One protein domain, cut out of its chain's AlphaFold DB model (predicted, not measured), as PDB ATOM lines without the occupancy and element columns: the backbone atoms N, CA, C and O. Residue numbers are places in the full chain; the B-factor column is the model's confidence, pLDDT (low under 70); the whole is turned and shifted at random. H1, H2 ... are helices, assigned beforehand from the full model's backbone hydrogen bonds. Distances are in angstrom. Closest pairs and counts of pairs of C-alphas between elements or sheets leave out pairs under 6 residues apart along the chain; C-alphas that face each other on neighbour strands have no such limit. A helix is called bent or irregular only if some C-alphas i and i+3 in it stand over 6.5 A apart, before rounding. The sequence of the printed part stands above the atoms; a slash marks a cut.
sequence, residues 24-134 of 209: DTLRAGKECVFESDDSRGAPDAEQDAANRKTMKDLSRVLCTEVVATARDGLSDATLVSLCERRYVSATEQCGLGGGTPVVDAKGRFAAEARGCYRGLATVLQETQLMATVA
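What this domain is: This is residues 24 to 134 of the 209 residues of an uncharacterized protein of Myxococcus stipitatus (strain DSM 14675 / JCM 12634 / Mx s8) (UniProt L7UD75). H3 and H4 form a long helical hairpin; bent H2 packs on it, arm H2a on H3 and arm H2b on both, and short H1 packs on H4. The 111 printed residues have four named helices, H1 to H4, and no named strand: all helix, compact, radius of gyration of the C-alphas 14.3 A, spans 45 by 25 by 18 A.

Where its parts are: H1, residues 24 to 28, begins at C-alpha 24 (58.667, 19.974, 285.411) and measures 6.1 A. H2, residues 45 to 70, one helix by its hydrogen bonds, is bent: C-alphas 57 and 60 are 7.1 A apart. Its arms are H2a, 45 to 57, 18.2 A, and H2b, 60 to 70, 15.5 A. H3, 77 to 94, measures 25.3 A. H4, 111 to 134, 34.5 A, ends at C-alpha 134 (71.055, 28.983, 265.529); it is irregular, C-alphas 112 and 115 being 7.3 A apart.

How they stand to each other: H4, the hub, touches H3 at a shallow tilt of 16 degrees, opposite ways; closest C-alphas, Cys 94 and Cys 116, 4.8 A. Residues 124 to 132 of H4 touch H2b, closest C-alphas Ala 70 and Thr 132, 5.4 A. O i to N i+4 pairs are within hydrogen-bond range throughout H1, H2a and H2b, in 11 of 14 in H3 and 18 of 20 in H4.

The domain as a whole: The farthest C-alphas, Ala 42 and Ala 134, are 45.4 A apart. Links H1 to H2 and H3 to H4 are long. The printed part has no cut; no printed residue is under 70 in pLDDT.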
ATOM      1  N   ASP A  24      58.789  20.846 286.578       91.19
ATOM      2  CA  ASP A  24      58.667  19.974 285.411       91.19
ATOM      3  C   ASP A  24      57.853  20.608 284.287       91.19
ATOM      4  O   ASP A  24      58.250  20.528 283.122       91.19
ATOM      5  N   THR A  25      56.737  21.266 284.608       91.69
ATOM      6  CA  THR A  25      55.956  21.982 283.588       91.69
ATOM      7  C   THR A  25      56.692  23.215 283.085       91.69
ATOM      8  O   THR A  25      56.605  23.511 281.893       91.69
ATOM      9  N   LEU A  26      57.454  23.889 283.959       92.06
ATOM     10  CA  LEU A  26      58.310  25.018 283.592       92.06
ATOM     11  C   LEU A  26      59.337  24.580 282.551       92.06
ATOM     12  O   LEU A  26      59.454  25.193 281.492       92.06
ATOM     13  N   ARG A  27      60.029  23.474 282.837       88.69
ATOM     14  CA  ARG A  27      60.985  22.837 281.932       88.69
ATOM     15  C   ARG A  27      60.338  22.440 280.609       88.69
ATOM     16  O   ARG A  27      60.900  22.698 279.553       88.69
ATOM     17  N   ALA A  28      59.171  21.805 280.662       86.00
ATOM     18  CA  ALA A  28      58.486  21.314 279.471       86.00
ATOM     19  C   ALA A  28      57.815  22.427 278.643       86.00
ATOM     20  O   ALA A  28      57.297  22.140 277.566       86.00
ATOM     21  N   GLY A  29      57.765  23.666 279.151       83.38
ATOM     22  CA  GLY A  29      57.078  24.783 278.505       83.38
ATOM     23  C   GLY A  29      55.571  24.561 278.337       83.38
ATOM     24  O   GLY A  29      54.969  25.144 277.437       83.38
ATOM     25  N   LYS A  30      54.967  23.697 279.161       84.94
ATOM     26  CA  LYS A  30      53.549  23.328 279.061       84.94
ATOM     27  C   LYS A  30      52.666  24.331 279.793       84.94
ATOM     28  O   LYS A  30      53.067  24.914 280.802       84.94
ATOM     29  N   GLU A  31      51.440  24.486 279.298       86.75
ATOM     30  CA  GLU A  31      50.390  25.177 280.042       86.75
ATOM     31  C   GLU A  31      50.089  24.436 281.347       86.75
ATOM     32  O   GLU A  31      50.143  23.206 281.410       86.75
ATOM     33  N   CYS A  32      49.804  25.204 282.396       92.69
ATOM     34  CA  CYS A  32      49.611  24.691 283.742       92.69
ATOM     35  C   CYS A  32      48.719  25.624 284.574       92.69
ATOM     36  O   CYS A  32      48.475  26.781 284.207       92.69
ATOM     37  N   VAL A  33      48.253  25.125 285.716       92.44
ATOM     38  CA  VAL A  33      47.391  25.799 286.687       92.44
ATOM     39  C   VAL A  33      48.153  25.978 288.002       92.44
ATOM     40  O   VAL A  33      48.854  25.083 288.468       92.44
ATOM     41  N   PHE A  34      48.031  27.158 288.607       91.00
ATOM     42  CA  PHE A  34      48.602  27.434 289.925       91.00
ATOM     43  C   PHE A  34      47.623  26.947 290.994       91.00
ATOM     44  O   PHE A  34      46.559  27.538 291.155       91.00
ATOM     45  N   GLU A  35      47.989  25.871 291.684       87.00
ATOM     46  CA  GLU A  35      47.134  25.143 292.638       87.00
ATOM     47  C   GLU A  35      47.750  25.089 294.047       87.00
ATOM     48  O   GLU A  35      47.384  24.252 294.862       87.00
ATOM     49  N   SER A  36      48.754  25.923 294.326       83.44
ATOM     50  CA  SER A  36      49.312  26.034 295.675       83.44
ATOM     51  C   SER A  36      48.321  26.760 296.589       83.44
ATOM     52  O   SER A  36      47.820  27.829 296.237       83.44
ATOM     53  N   ASP A  37      48.086  26.177 297.765       78.12
ATOM     54  CA  ASP A  37      47.203  26.704 298.811       78.12
ATOM     55  C   ASP A  37      47.962  27.525 299.871       78.12
ATOM     56  O   ASP A  37      47.398  27.872 300.914       78.12
ATOM     57  N   ASP A  38      49.245  27.831 299.642       80.94
ATOM     58  CA  ASP A  38      50.053  28.562 300.614       80.94
ATOM     59  C   ASP A  38      49.516  29.984 300.792       80.94
ATOM     60  O   ASP A  38      49.581  30.844 299.911       80.94
ATOM     61  N   SER A  39      48.978  30.244 301.980       77.56
ATOM     62  CA  SER A  39      48.466  31.559 302.336       77.56
ATOM     63  C   SER A  39      49.600  32.570 302.491       77.56
ATOM     64  O   SER A  39      50.630  32.285 303.104       77.56
ATOM     65  N   ARG A  40      49.376  33.787 301.994       85.38
ATOM     66  CA  ARG A  40      50.337  34.885 302.095       85.38
ATOM     67  C   ARG A  40      50.533  35.334 303.545       85.38
ATOM     68  O   ARG A  40      49.606  35.833 304.181       85.38
ATOM     69  N   GLY A  41      51.762  35.212 304.027       87.25
ATOM     70  CA  GLY A  41      52.241  35.736 305.300       87.25
ATOM     71  C   GLY A  41      52.743  37.182 305.226       87.25
ATOM     72  O   GLY A  41      52.632  37.877 304.210       87.25
ATOM     73  N   ALA A  42      53.299  37.648 306.348       89.75
ATOM     74  CA  ALA A  42      53.960  38.947 306.427       89.75
ATOM     75  C   ALA A  42      55.249  38.965 305.579       89.75
ATOM     76  O   ALA A  42      55.854  37.914 305.381       89.75
ATOM     77  N   PRO A  43      55.689  40.137 305.082       93.06
ATOM     78  CA  PRO A  43      56.945  40.246 304.347       93.06
ATOM     79  C   PRO A  43      58.143  39.761 305.169       93.06
ATOM     80  O   PRO A  43      58.305  40.167 306.321       93.06
ATOM     81  N   ASP A  44      59.004  38.957 304.547       95.25
ATOM     82  CA  ASP A  44      60.175  38.349 305.181       95.25
ATOM     83  C   ASP A  44      61.388  38.401 304.233       95.25
ATOM     84  O   ASP A  44      61.390  37.831 303.143       95.25
ATOM     85  N   ALA A  45      62.448  39.106 304.630       96.19
ATOM     86  CA  ALA A  45      63.626  39.277 303.777       96.19
ATOM     87  C   ALA A  45      64.422  37.973 303.564       96.19
ATOM     88  O   ALA A  45      65.060  37.809 302.519       96.19
ATOM     89  N   GLU A  46      64.395  37.054 304.529       96.12
ATOM     90  CA  GLU A  46      65.064  35.758 304.435       96.12
ATOM     91  C   GLU A  46      64.321  34.847 303.457       96.12
ATOM     92  O   GLU A  46      64.949  34.284 302.558       96.12
ATOM     93  N   GLN A  47      62.988  34.792 303.538       96.25
ATOM     94  CA  GLN A  47      62.169  34.042 302.582       96.25
ATOM     95  C   GLN A  47      62.283  34.614 301.161       96.25
ATOM     96  O   GLN A  47      62.386  33.862 300.191       96.25
ATOM     97  N   ASP A  48      62.315  35.940 301.018       96.75
ATOM     98  CA  ASP A  48      62.505  36.626 299.736       96.75
ATOM     99  C   ASP A  48      63.852  36.251 299.083       96.75
ATOM    100  O   ASP A  48      63.925  35.927 297.891       96.75
ATOM    101  N   ALA A  49      64.929  36.223 299.874       97.31
ATOM    102  CA  ALA A  49      66.244  35.774 299.425       97.31
ATOM    103  C   ALA A  49      66.279  34.265 299.129       97.31
ATOM    104  O   ALA A  49      66.861  33.861 298.118       97.31
ATOM    105  N   ALA A  50      65.637  33.445 299.966       96.81
ATOM    106  CA  ALA A  50      65.536  32.002 299.783       96.81
ATOM    107  C   ALA A  50      64.804  31.659 298.482       96.81
ATOM    108  O   ALA A  50      65.303  30.858 297.697       96.81
ATOM    109  N   ASN A  51      63.694  32.336 298.185       96.88
ATOM    110  CA  ASN A  51      62.942  32.157 296.947       96.88
ATOM    111  C   ASN A  51      63.809  32.405 295.703       96.88
ATOM    112  O   ASN A  51      63.848  31.583 294.782       96.88
ATOM    113  N   ARG A  52      64.552  33.523 295.683       97.69
ATOM    114  CA  ARG A  52      65.483  33.824 294.583       97.69
ATOM    115  C   ARG A  52      66.594  32.790 294.493       97.69
ATOM    116  O   ARG A  52      66.922  32.352 293.394       97.69
ATOM    117  N   LYS A  53      67.168  32.393 295.632       97.31
ATOM    118  CA  LYS A  53      68.240  31.396 295.689       97.31
ATOM    119  C   LYS A  53      67.788  30.050 295.129       97.31
ATOM    120  O   LYS A  53      68.462  29.535 294.247       97.31
ATOM    121  N   THR A  54      66.630  29.543 295.549       95.94
ATOM    122  CA  THR A  54      66.064  28.284 295.046       95.94
ATOM    123  C   THR A  54      65.972  28.288 293.524       95.94
ATOM    124  O   THR A  54      66.412  27.342 292.879       95.94
ATOM    125  N   MET A  55      65.473  29.373 292.923       96.81
ATOM    126  CA  MET A  55      65.408  29.472 291.461       96.81
ATOM    127  C   MET A  55      66.801  29.578 290.829       96.81
ATOM    128  O   MET A  55      67.076  28.912 289.835       96.81
ATOM    129  N   LYS A  56      67.723  30.355 291.412       97.19
ATOM    130  CA  LYS A  56      69.108  30.454 290.915       97.19
ATOM    131  C   LYS A  56      69.812  29.097 290.914       97.19
ATOM    132  O   LYS A  56      70.466  28.772 289.924       97.19
ATOM    133  N   ASP A  57      69.625  28.293 291.955       96.62
ATOM    134  CA  ASP A  57      70.245  26.970 292.088       96.62
ATOM    135  C   ASP A  57      69.738  25.981 291.016       96.62
ATOM    136  O   ASP A  57      70.477  25.090 290.592       96.62
ATOM    137  N   LEU A  58      68.520  26.180 290.496       95.88
ATOM    138  CA  LEU A  58      67.951  25.383 289.400       95.88
ATOM    139  C   LEU A  58      68.454  25.789 288.005       95.88
ATOM    140  O   LEU A  58      68.331  25.000 287.065       95.88
ATOM    141  N   SER A  59      69.021  26.991 287.854       96.81
ATOM    142  CA  SER A  59      69.349  27.581 286.545       96.81
ATOM    143  C   SER A  59      70.208  26.666 285.672       96.81
ATOM    144  O   SER A  59      69.852  26.389 284.529       96.81
ATOM    145  N   ARG A  60      71.298  26.127 286.226       96.38
ATOM    146  CA  ARG A  60      72.240  25.272 285.497       96.38
ATOM    147  C   ARG A  60      71.603  23.986 284.992       96.38
ATOM    148  O   ARG A  60      71.823  23.609 283.841       96.38
ATOM    149  N   VAL A  61      70.821  23.312 285.836       95.94
ATOM    150  CA  VAL A  61      70.158  22.051 285.474       95.94
ATOM    151  C   VAL A  61      69.148  22.303 284.358       95.94
ATOM    152  O   VAL A  61      69.228  21.661 283.312       95.94
ATOM    153  N   LEU A  62      68.273  23.296 284.530       96.38
ATOM    154  CA  LEU A  62      67.232  23.615 283.553       96.38
ATOM    155  C   LEU A  62      67.812  24.102 282.221       96.38
ATOM    156  O   LEU A  62      67.381  23.651 281.163       96.38
ATOM    157  N   CYS A  63      68.823  24.971 282.252       97.12
ATOM    158  CA  CYS A  63      69.479  25.455 281.041       97.12
ATOM    159  C   CYS A  63      70.224  24.341 280.296       97.12
ATOM    160  O   CYS A  63      70.131  24.261 279.071       97.12
ATOM    161  N   THR A  64      70.929  23.460 281.014       96.25
ATOM    162  CA  THR A  64      71.602  22.300 280.403       96.25
ATOM    163  C   THR A  64      70.594  21.387 279.719       96.25
ATOM    164  O   THR A  64      70.802  20.970 278.580       96.25
ATOM    165  N   GLU A  65      69.484  21.101 280.392       94.25
ATOM    166  CA  GLU A  65      68.480  20.170 279.896       94.25
ATOM    167  C   GLU A  65      67.687  20.725 278.709       94.25
ATOM    168  O   GLU A  65      67.449  20.002 277.742       94.25
ATOM    169  N   VAL A  66      67.335  22.012 278.729       95.06
ATOM    170  CA  VAL A  66      66.653  22.668 277.603       95.06
ATOM    171  C   VAL A  66      67.529  22.675 276.352       95.06
ATOM    172  O   VAL A  66      67.047  22.352 275.266       95.06
ATOM    173  N   VAL A  67      68.820  22.986 276.500       94.88
ATOM    174  CA  VAL A  67      69.775  22.943 275.385       94.88
ATOM    175  C   VAL A  67      69.930  21.517 274.862       94.88
ATOM    176  O   VAL A  67      69.838  21.306 273.655       94.88
ATOM    177  N   ALA A  68      70.107  20.535 275.750       93.75
ATOM    178  CA  ALA A  68      70.235  19.138 275.351       93.75
ATOM    179  C   ALA A  68      68.974  18.636 274.630       93.75
ATOM    180  O   ALA A  68      69.078  18.000 273.587       93.75
ATOM    181  N   THR A  69      67.783  18.971 275.130       92.06
ATOM    182  CA  THR A  69      66.502  18.581 274.519       92.06
ATOM    183  C   THR A  69      66.335  19.176 273.122       92.06
ATOM    184  O   THR A  69      65.882  18.490 272.213       92.06
ATOM    185  N   ALA A  70      66.722  20.438 272.926       91.06
ATOM    186  CA  ALA A  70      66.652  21.104 271.625       91.06
ATOM    187  C   ALA A  70      67.663  20.568 270.600       91.06
ATOM    188  O   ALA A  70      67.515  20.809 269.404       91.06
ATOM    189  N   ARG A  71      68.713  19.888 271.067       91.31
ATOM    190  CA  ARG A  71      69.834  19.429 270.242       91.31
ATOM    191  C   ARG A  71      70.035  17.915 270.289       91.31
ATOM    192  O   ARG A  71      71.170  17.457 270.169       91.31
ATOM    193  N   ASP A  72      68.970  17.147 270.506       90.75
ATOM    194  CA  ASP A  72      68.997  15.676 270.523       90.75
ATOM    195  C   ASP A  72      70.098  15.088 271.436       90.75
ATOM    196  O   ASP A  72      70.788  14.124 271.103       90.75
ATOM    197  N   GLY A  73      70.292  15.701 272.606       89.81
ATOM    198  CA  GLY A  73      71.275  15.310 273.620       89.81
ATOM    199  C   GLY A  73      72.644  15.987 273.502       89.81
ATOM    200  O   GLY A  73      73.497  15.771 274.364       89.81
ATOM    201  N   LEU A  74      72.880  16.820 272.484       89.25
ATOM    202  CA  LEU A  74      74.140  17.549 272.338       89.25
ATOM    203  C   LEU A  74      74.213  18.749 273.289       89.25
ATOM    204  O   LEU A  74      73.296  19.563 273.386       89.25
ATOM    205  N   SER A  75      75.350  18.892 273.967       88.38
ATOM    206  CA  SER A  75      75.619  20.035 274.839       88.38
ATOM    207  C   SER A  75      76.135  21.241 274.055       88.38
ATOM    208  O   SER A  75      77.002  21.091 273.195       88.38
ATOM    209  N   ASP A  76      75.723  22.439 274.461       91.69
ATOM    210  CA  ASP A  76      76.277  23.707 273.986       91.69
ATOM    211  C   ASP A  76      76.626  24.600 275.181       91.69
ATOM    212  O   ASP A  76      75.767  25.278 275.743       91.69
ATOM    213  N   ALA A  77      77.890  24.582 275.607       92.19
ATOM    214  CA  ALA A  77      78.321  25.315 276.800       92.19
ATOM    215  C   ALA A  77      78.111  26.836 276.677       92.19
ATOM    216  O   ALA A  77      77.887  27.511 277.686       92.19
ATOM    217  N   THR A  78      78.157  27.368 275.453       91.06
ATOM    218  CA  THR A  78      77.942  28.790 275.167       91.06
ATOM    219  C   THR A  78      76.482  29.152 275.422       91.06
ATOM    220  O   THR A  78      76.195  30.062 276.202       91.06
ATOM    221  N   LEU A  79      75.547  28.379 274.858       92.50
ATOM    222  CA  LEU A  79      74.116  28.575 275.099       92.50
ATOM    223  C   LEU A  79      73.708  28.317 276.544       92.50
ATOM    224  O   LEU A  79      72.908  29.081 277.078       92.50
ATOM    225  N   VAL A  80      74.265  27.291 277.190       95.56
ATOM    226  CA  VAL A  80      73.998  27.026 278.612       95.56
ATOM    227  C   VAL A  80      74.422  28.228 279.453       95.56
ATOM    228  O   VAL A  80      73.623  28.738 280.233       95.56
ATOM    229  N   SER A  81      75.623  28.764 279.221       95.00
ATOM    230  CA  SER A  81      76.113  29.948 279.938       95.00
ATOM    231  C   SER A  81      75.268  31.198 279.660       95.00
ATOM    232  O   SER A  81      75.035  32.008 280.560       95.00
ATOM    233  N   LEU A  82      74.804  31.386 278.419       94.19
ATOM    234  CA  LEU A  82      73.907  32.485 278.057       94.19
ATOM    235  C   LEU A  82      72.549  32.359 278.762       94.19
ATOM    236  O   LEU A  82      72.057  33.345 279.320       94.19
ATOM    237  N   CYS A  83      71.976  31.157 278.756       96.94
ATOM    238  CA  CYS A  83      70.728  30.836 279.433       96.94
ATOM    239  C   CYS A  83      70.840  31.082 280.935       96.94
ATOM    240  O   CYS A  83      70.016  31.811 281.476       96.94
ATOM    241  N   GLU A  84      71.888  30.579 281.595       97.50
ATOM    242  CA  GLU A  84      72.088  30.741 283.040       97.50
ATOM    243  C   GLU A  84      72.101  32.218 283.442       97.50
ATOM    244  O   GLU A  84      71.400  32.615 284.371       97.50
ATOM    245  N   ARG A  85      72.825  33.071 282.706       96.50
ATOM    246  CA  ARG A  85      72.866  34.513 283.005       96.50
ATOM    247  C   ARG A  85      71.496  35.176 282.864       96.50
ATOM    248  O   ARG A  85      71.116  35.974 283.723       96.50
ATOM    249  N   ARG A  86      70.748  34.856 281.801       96.25
ATOM    250  CA  ARG A  86      69.385  35.382 281.597       96.25
ATOM    251  C   ARG A  86      68.422  34.857 282.660       96.25
ATOM    252  O   ARG A  86      67.625  35.624 283.189       96.25
ATOM    253  N   TYR A  87      68.542  33.581 283.009       97.69
ATOM    254  CA  TYR A  87      67.712  32.913 284.000       97.69
ATOM    255  C   TYR A  87      67.931  33.538 285.376       97.69
ATOM    256  O   TYR A  87      66.974  33.985 286.000       97.69
ATOM    257  N   VAL A  88      69.190  33.678 285.808       97.31
ATOM    258  CA  VAL A  88      69.557  34.348 287.066       97.31
ATOM    259  C   VAL A  88      69.017  35.778 287.100       97.31
ATOM    260  O   VAL A  88      68.447  36.173 288.113       97.31
ATOM    261  N   SER A  89      69.101  36.534 286.004       96.50
ATOM    262  CA  SER A  89      68.494  37.871 285.945       96.50
ATOM    263  C   SER A  89      66.969  37.838 286.099       96.50
ATOM    264  O   SER A  89      66.404  38.714 286.751       96.50
ATOM    265  N   ALA A  90      66.289  36.848 285.517       96.19
ATOM    266  CA  ALA A  90      64.844  36.686 285.651       96.19
ATOM    267  C   ALA A  90      64.431  36.273 287.077       96.19
ATOM    268  O   ALA A  90      63.352  36.659 287.533       96.19
ATOM    269  N   THR A  91      65.304  35.576 287.821       96.31
ATOM    270  CA  THR A  91      65.019  35.188 289.214       96.31
ATOM    271  C   THR A  91      64.835  36.368 290.163       96.31
ATOM    272  O   THR A  91      64.244  36.193 291.223       96.31
ATOM    273  N   GLU A  92      65.267  37.580 289.807       93.31
ATOM    274  CA  GLU A  92      65.069  38.763 290.655       93.31
ATOM    275  C   GLU A  92      63.578  39.042 290.932       93.31
ATOM    276  O   GLU A  92      63.225  39.555 291.994       93.31
ATOM    277  N   GLN A  93      62.681  38.601 290.042       90.81
ATOM    278  CA  GLN A  93      61.224  38.705 290.208       90.81
ATOM    279  C   GLN A  93      60.621  37.591 291.083       90.81
ATOM    280  O   GLN A  93      59.431  37.617 291.390       90.81
ATOM    281  N   CYS A  94      61.419  36.604 291.491       95.88
ATOM    282  CA  CYS A  94      60.957  35.419 292.213       95.88
ATOM    283  C   CYS A  94      60.920  35.580 293.726       95.88
ATOM    284  O   CYS A  94      60.511  34.654 294.406       95.88
ATOM    285  N   GLY A  95      61.321  36.733 294.260       93.81
ATOM    286  CA  GLY A  95      61.344  36.953 295.703       93.81
ATOM    287  C   GLY A  95      59.957  36.987 296.366       93.81
ATOM    288  O   GLY A  95      59.786  36.516 297.489       93.81
ATOM    289  N   LEU A  96      58.939  37.482 295.648       93.00
ATOM    290  CA  LEU A  96      57.548  37.628 296.124       93.00
ATOM    291  C   LEU A  96      57.399  38.500 297.386       93.00
ATOM    292  O   LEU A  96      56.375  38.447 298.069       93.00
ATOM    293  N   GLY A  97      58.417  39.303 297.713       90.12
ATOM    294  CA  GLY A  97      58.460  40.083 298.948       90.12
ATOM    295  C   GLY A  97      58.510  39.212 300.205       90.12
ATOM    296  O   GLY A  97      58.199  39.705 301.286       90.12
ATOM    297  N   GLY A  98      58.827  37.920 300.055       91.44
ATOM    298  CA  GLY A  98      58.971  36.960 301.149       91.44
ATOM    299  C   GLY A  98      57.694  36.550 301.870       91.44
ATOM    300  O   GLY A  98      57.768  35.811 302.839       91.44
ATOM    301  N   GLY A  99      56.525  37.005 301.415       91.00
ATOM    302  CA  GLY A  99      55.258  36.655 302.061       91.00
ATOM    303  C   GLY A  99      54.858  35.189 301.873       91.00
ATOM    304  O   GLY A  99      54.079  34.671 302.663       91.00
ATOM    305  N   THR A 100      55.383  34.521 300.844       92.75
ATOM    306  CA  THR A 100      55.043  33.133 300.508       92.75
ATOM    307  C   THR A 100      56.262  32.445 299.885       92.75
ATOM    308  O   THR A 100      57.030  33.109 299.171       92.75
ATOM    309  N   PRO A 101      56.469  31.135 300.105       94.31
ATOM    310  CA  PRO A 101      57.417  30.353 299.322       94.31
ATOM    311  C   PRO A 101      57.106  30.424 297.822       94.31
ATOM    312  O   PRO A 101      55.950  30.431 297.410       94.31
ATOM    313  N   VAL A 102      58.141  30.479 296.983       95.31
ATOM    314  CA  VAL A 102      57.966  30.477 295.518       95.31
ATOM    315  C   VAL A 102      57.421  29.141 295.008       95.31
ATOM    316  O   VAL A 102      56.676  29.106 294.028       95.31
ATOM    317  N   VAL A 103      57.784  28.056 295.690       93.94
ATOM    318  CA  VAL A 103      57.329  26.689 295.453       93.94
ATOM    319  C   VAL A 103      56.951  26.095 296.806       93.94
ATOM    320  O   VAL A 103      57.716  26.229 297.763       93.94
ATOM    321  N   ASP A 104      55.785  25.461 296.875       90.69
ATOM    322  CA  ASP A 104      55.310  24.772 298.070       90.69
ATOM    323  C   ASP A 104      56.100  23.478 298.344       90.69
ATOM    324  O   ASP A 104      56.914  23.014 297.536       90.69
ATOM    325  N   ALA A 105      55.834  22.852 299.492       87.88
ATOM    326  CA  ALA A 105      56.489  21.604 299.899       87.88
ATOM    327  C   ALA A 105      56.277  20.433 298.916       87.88
ATOM    328  O   ALA A 105      56.970  19.419 299.002       87.88
ATOM    329  N   LYS A 106      55.321  20.558 297.991       88.25
ATOM    330  CA  LYS A 106      54.951  19.537 297.011       88.25
ATOM    331  C   LYS A 106      55.511  19.840 295.621       88.25
ATOM    332  O   LYS A 106      55.267  19.074 294.693       88.25
ATOM    333  N   GLY A 107      56.277  20.918 295.461       90.19
ATOM    334  CA  GLY A 107      56.909  21.265 294.192       90.19
ATOM    335  C   GLY A 107      56.046  22.126 293.267       90.19
ATOM    336  O   GLY A 107      56.404  22.284 292.095       90.19
ATOM    337  N   ARG A 108      54.932  22.688 293.749       94.06
ATOM    338  CA  ARG A 108      54.056  23.562 292.955       94.06
ATOM    339  C   ARG A 108      54.385  25.020 293.185       94.06
ATOM    340  O   ARG A 108      54.582  25.446 294.316       94.06
ATOM    341  N   PHE A 109      54.371  25.806 292.122       94.88
ATOM    342  CA  PHE A 109      54.529  27.248 292.222       94.88
ATOM    343  C   PHE A 109      53.332  27.895 292.929       94.88
ATOM    344  O   PHE A 109      52.176  27.594 292.615       94.88
ATOM    345  N   ALA A 110      53.620  28.844 293.823       93.50
ATOM    346  CA  ALA A 110      52.609  29.715 294.419       93.50
ATOM    347  C   ALA A 110      51.887  30.541 293.341       93.50
ATOM    348  O   ALA A 110      52.484  30.922 292.330       93.50
ATOM    349  N   ALA A 111      50.609  30.871 293.546       91.81
ATOM    350  CA  ALA A 111      49.844  31.664 292.580       91.81
ATOM    351  C   ALA A 111      50.459  33.060 292.354       91.81
ATOM    352  O   ALA A 111      50.488  33.570 291.227       91.81
ATOM    353  N   GLU A 112      51.021  33.651 293.405       91.19
ATOM    354  CA  GLU A 112      51.773  34.905 293.400       91.19
ATOM    355  C   GLU A 112      53.062  34.797 292.575       91.19
ATOM    356  O   GLU A 112      53.510  35.783 291.986       91.19
ATOM    357  N   ALA A 113      53.626  33.591 292.454       94.00
ATOM    358  CA  ALA A 113      54.817  33.317 291.661       94.00
ATOM    359  C   ALA A 113      54.564  33.315 290.148       94.00
ATOM    360  O   ALA A 113      55.500  33.103 289.378       94.00
ATOM    361  N   ARG A 114      53.341  33.592 289.675       93.06
ATOM    362  CA  ARG A 114      53.009  33.595 288.241       93.06
ATOM    363  C   ARG A 114      53.934  34.473 287.397       93.06
ATOM    364  O   ARG A 114      54.283  34.082 286.284       93.06
ATOM    365  N   GLY A 115      54.316  35.646 287.904       93.44
ATOM    366  CA  GLY A 115      55.259  36.538 287.219       93.44
ATOM    367  C   GLY A 115      56.642  35.901 287.072       93.44
ATOM    368  O   GLY A 115      57.156  35.801 285.960       93.44
ATOM    369  N   CYS A 116      57.179  35.386 288.180       95.62
ATOM    370  CA  CYS A 116      58.426  34.622 288.217       95.62
ATOM    371  C   CYS A 116      58.392  33.437 287.243       95.62
ATOM    372  O   CYS A 116      59.225  33.362 286.347       95.62
ATOM    373  N   TYR A 117      57.384  32.568 287.347       95.75
ATOM    374  CA  TYR A 117      57.234  31.392 286.491       95.75
ATOM    375  C   TYR A 117      57.260  31.759 285.004       95.75
ATOM    376  O   TYR A 117      58.015  31.173 284.234       95.75
ATOM    377  N   ARG A 118      56.475  32.767 284.595       94.62
ATOM    378  CA  ARG A 118      56.434  33.217 283.195       94.62
ATOM    379  C   ARG A 118      57.768  33.794 282.736       94.62
ATOM    380  O   ARG A 118      58.204  33.466 281.643       94.62
ATOM    381  N   GLY A 119      58.425  34.609 283.563       95.69
ATOM    382  CA  GLY A 119      59.739  35.165 283.238       95.69
ATOM    383  C   GLY A 119      60.792  34.078 283.012       95.69
ATOM    384  O   GLY A 119      61.528  34.128 282.029       95.69
ATOM    385  N   LEU A 120      60.820  33.062 283.876       96.94
ATOM    386  CA  LEU A 120      61.722  31.917 283.736       96.94
ATOM    387  C   LEU A 120      61.368  31.066 282.508       96.94
ATOM    388  O   LEU A 120      62.264  30.684 281.756       96.94
ATOM    389  N   ALA A 121      60.077  30.823 282.262       95.81
ATOM    390  CA  ALA A 121      59.603  30.075 281.099       95.81
ATOM    391  C   ALA A 121      60.029  30.749 279.789       95.81
ATOM    392  O   ALA A 121      60.540  30.073 278.901       95.81
ATOM    393  N   THR A 122      59.898  32.076 279.695       95.44
ATOM    394  CA  THR A 122      60.342  32.847 278.527       95.44
ATOM    395  C   THR A 122      61.830  32.639 278.254       95.44
ATOM    396  O   THR A 122      62.207  32.371 277.118       95.44
ATOM    397  N   VAL A 123      62.685  32.696 279.282       96.44
ATOM    398  CA  VAL A 123      64.134  32.481 279.109       96.44
ATOM    399  C   VAL A 123      64.435  31.077 278.583       96.44
ATOM    400  O   VAL A 123      65.254  30.920 277.672       96.44
ATOM    401  N   LEU A 124      63.785  30.055 279.144       96.50
ATOM    402  CA  LEU A 124      63.969  28.672 278.707       96.50
ATOM    403  C   LEU A 124      63.477  28.478 277.266       96.50
ATOM    404  O   LEU A 124      64.201  27.916 276.452       96.50
ATOM    405  N   GLN A 125      62.308  29.014 276.915       94.50
ATOM    406  CA  GLN A 125      61.749  28.934 275.561       94.50
ATOM    407  C   GLN A 125      62.616  29.663 274.524       94.50
ATOM    408  O   GLN A 125      62.892  29.111 273.459       94.50
ATOM    409  N   GLU A 126      63.102  30.869 274.828       93.88
ATOM    410  CA  GLU A 126      64.042  31.593 273.961       93.88
ATOM    411  C   GLU A 126      65.342  30.812 273.762       93.88
ATOM    412  O   GLU A 126      65.874  30.750 272.653       93.88
ATOM    413  N   THR A 127      65.858  30.199 274.829       95.25
ATOM    414  CA  THR A 127      67.063  29.366 274.764       95.25
ATOM    415  C   THR A 127      66.831  28.138 273.898       95.25
ATOM    416  O   THR A 127      67.665  27.835 273.049       95.25
ATOM    417  N   GLN A 128      65.694  27.462 274.068       93.88
ATOM    418  CA  GLN A 128      65.308  26.320 273.248       93.88
ATOM    419  C   GLN A 128      65.225  26.712 271.771       93.88
ATOM    420  O   GLN A 128      65.775  26.024 270.919       93.88
ATOM    421  N   LEU A 129      64.602  27.856 271.470       91.81
ATOM    422  CA  LEU A 129      64.524  28.387 270.114       91.81
ATOM    423  C   LEU A 129      65.921  28.637 269.539       91.81
ATOM    424  O   LEU A 129      66.226  28.125 268.465       91.81
ATOM    425  N   MET A 130      66.782  29.370 270.257       93.12
ATOM    426  CA  MET A 130      68.169  29.620 269.841       93.12
ATOM    427  C   MET A 130      68.933  28.312 269.605       93.12
ATOM    428  O   MET A 130      69.651  28.191 268.612       93.12
ATOM    429  N   ALA A 131      68.750  27.325 270.483       92.88
ATOM    430  CA  ALA A 131      69.388  26.025 270.377       92.88
ATOM    431  C   ALA A 131      68.961  25.275 269.106       92.88
ATOM    432  O   ALA A 131      69.823  24.762 268.389       92.88
ATOM    433  N   THR A 132      67.669  25.282 268.786       90.38
ATOM    434  CA  THR A 132      67.117  24.622 267.596       90.38
ATOM    435  C   THR A 132      67.527  25.317 266.299       90.38
ATOM    436  O   THR A 132      67.871  24.649 265.327       90.38
ATOM    437  N   VAL A 133      67.488  26.655 266.250       88.94
ATOM    438  CA  VAL A 133      67.619  27.391 264.977       88.94
ATOM    439  C   VAL A 133      69.035  27.878 264.687       88.94
ATOM    440  O   VAL A 133      69.434  27.933 263.527       88.94
ATOM    441  N   ALA A 134      69.801  28.255 265.714       90.69
ATOM    442  CA  ALA A 134      71.055  28.983 265.529       90.69
ATOM    443  C   ALA A 134      72.307  28.135 265.789       90.69
ATOM    444  O   ALA A 134      73.364  28.472 265.258       90.69
TER     445      ALA A 134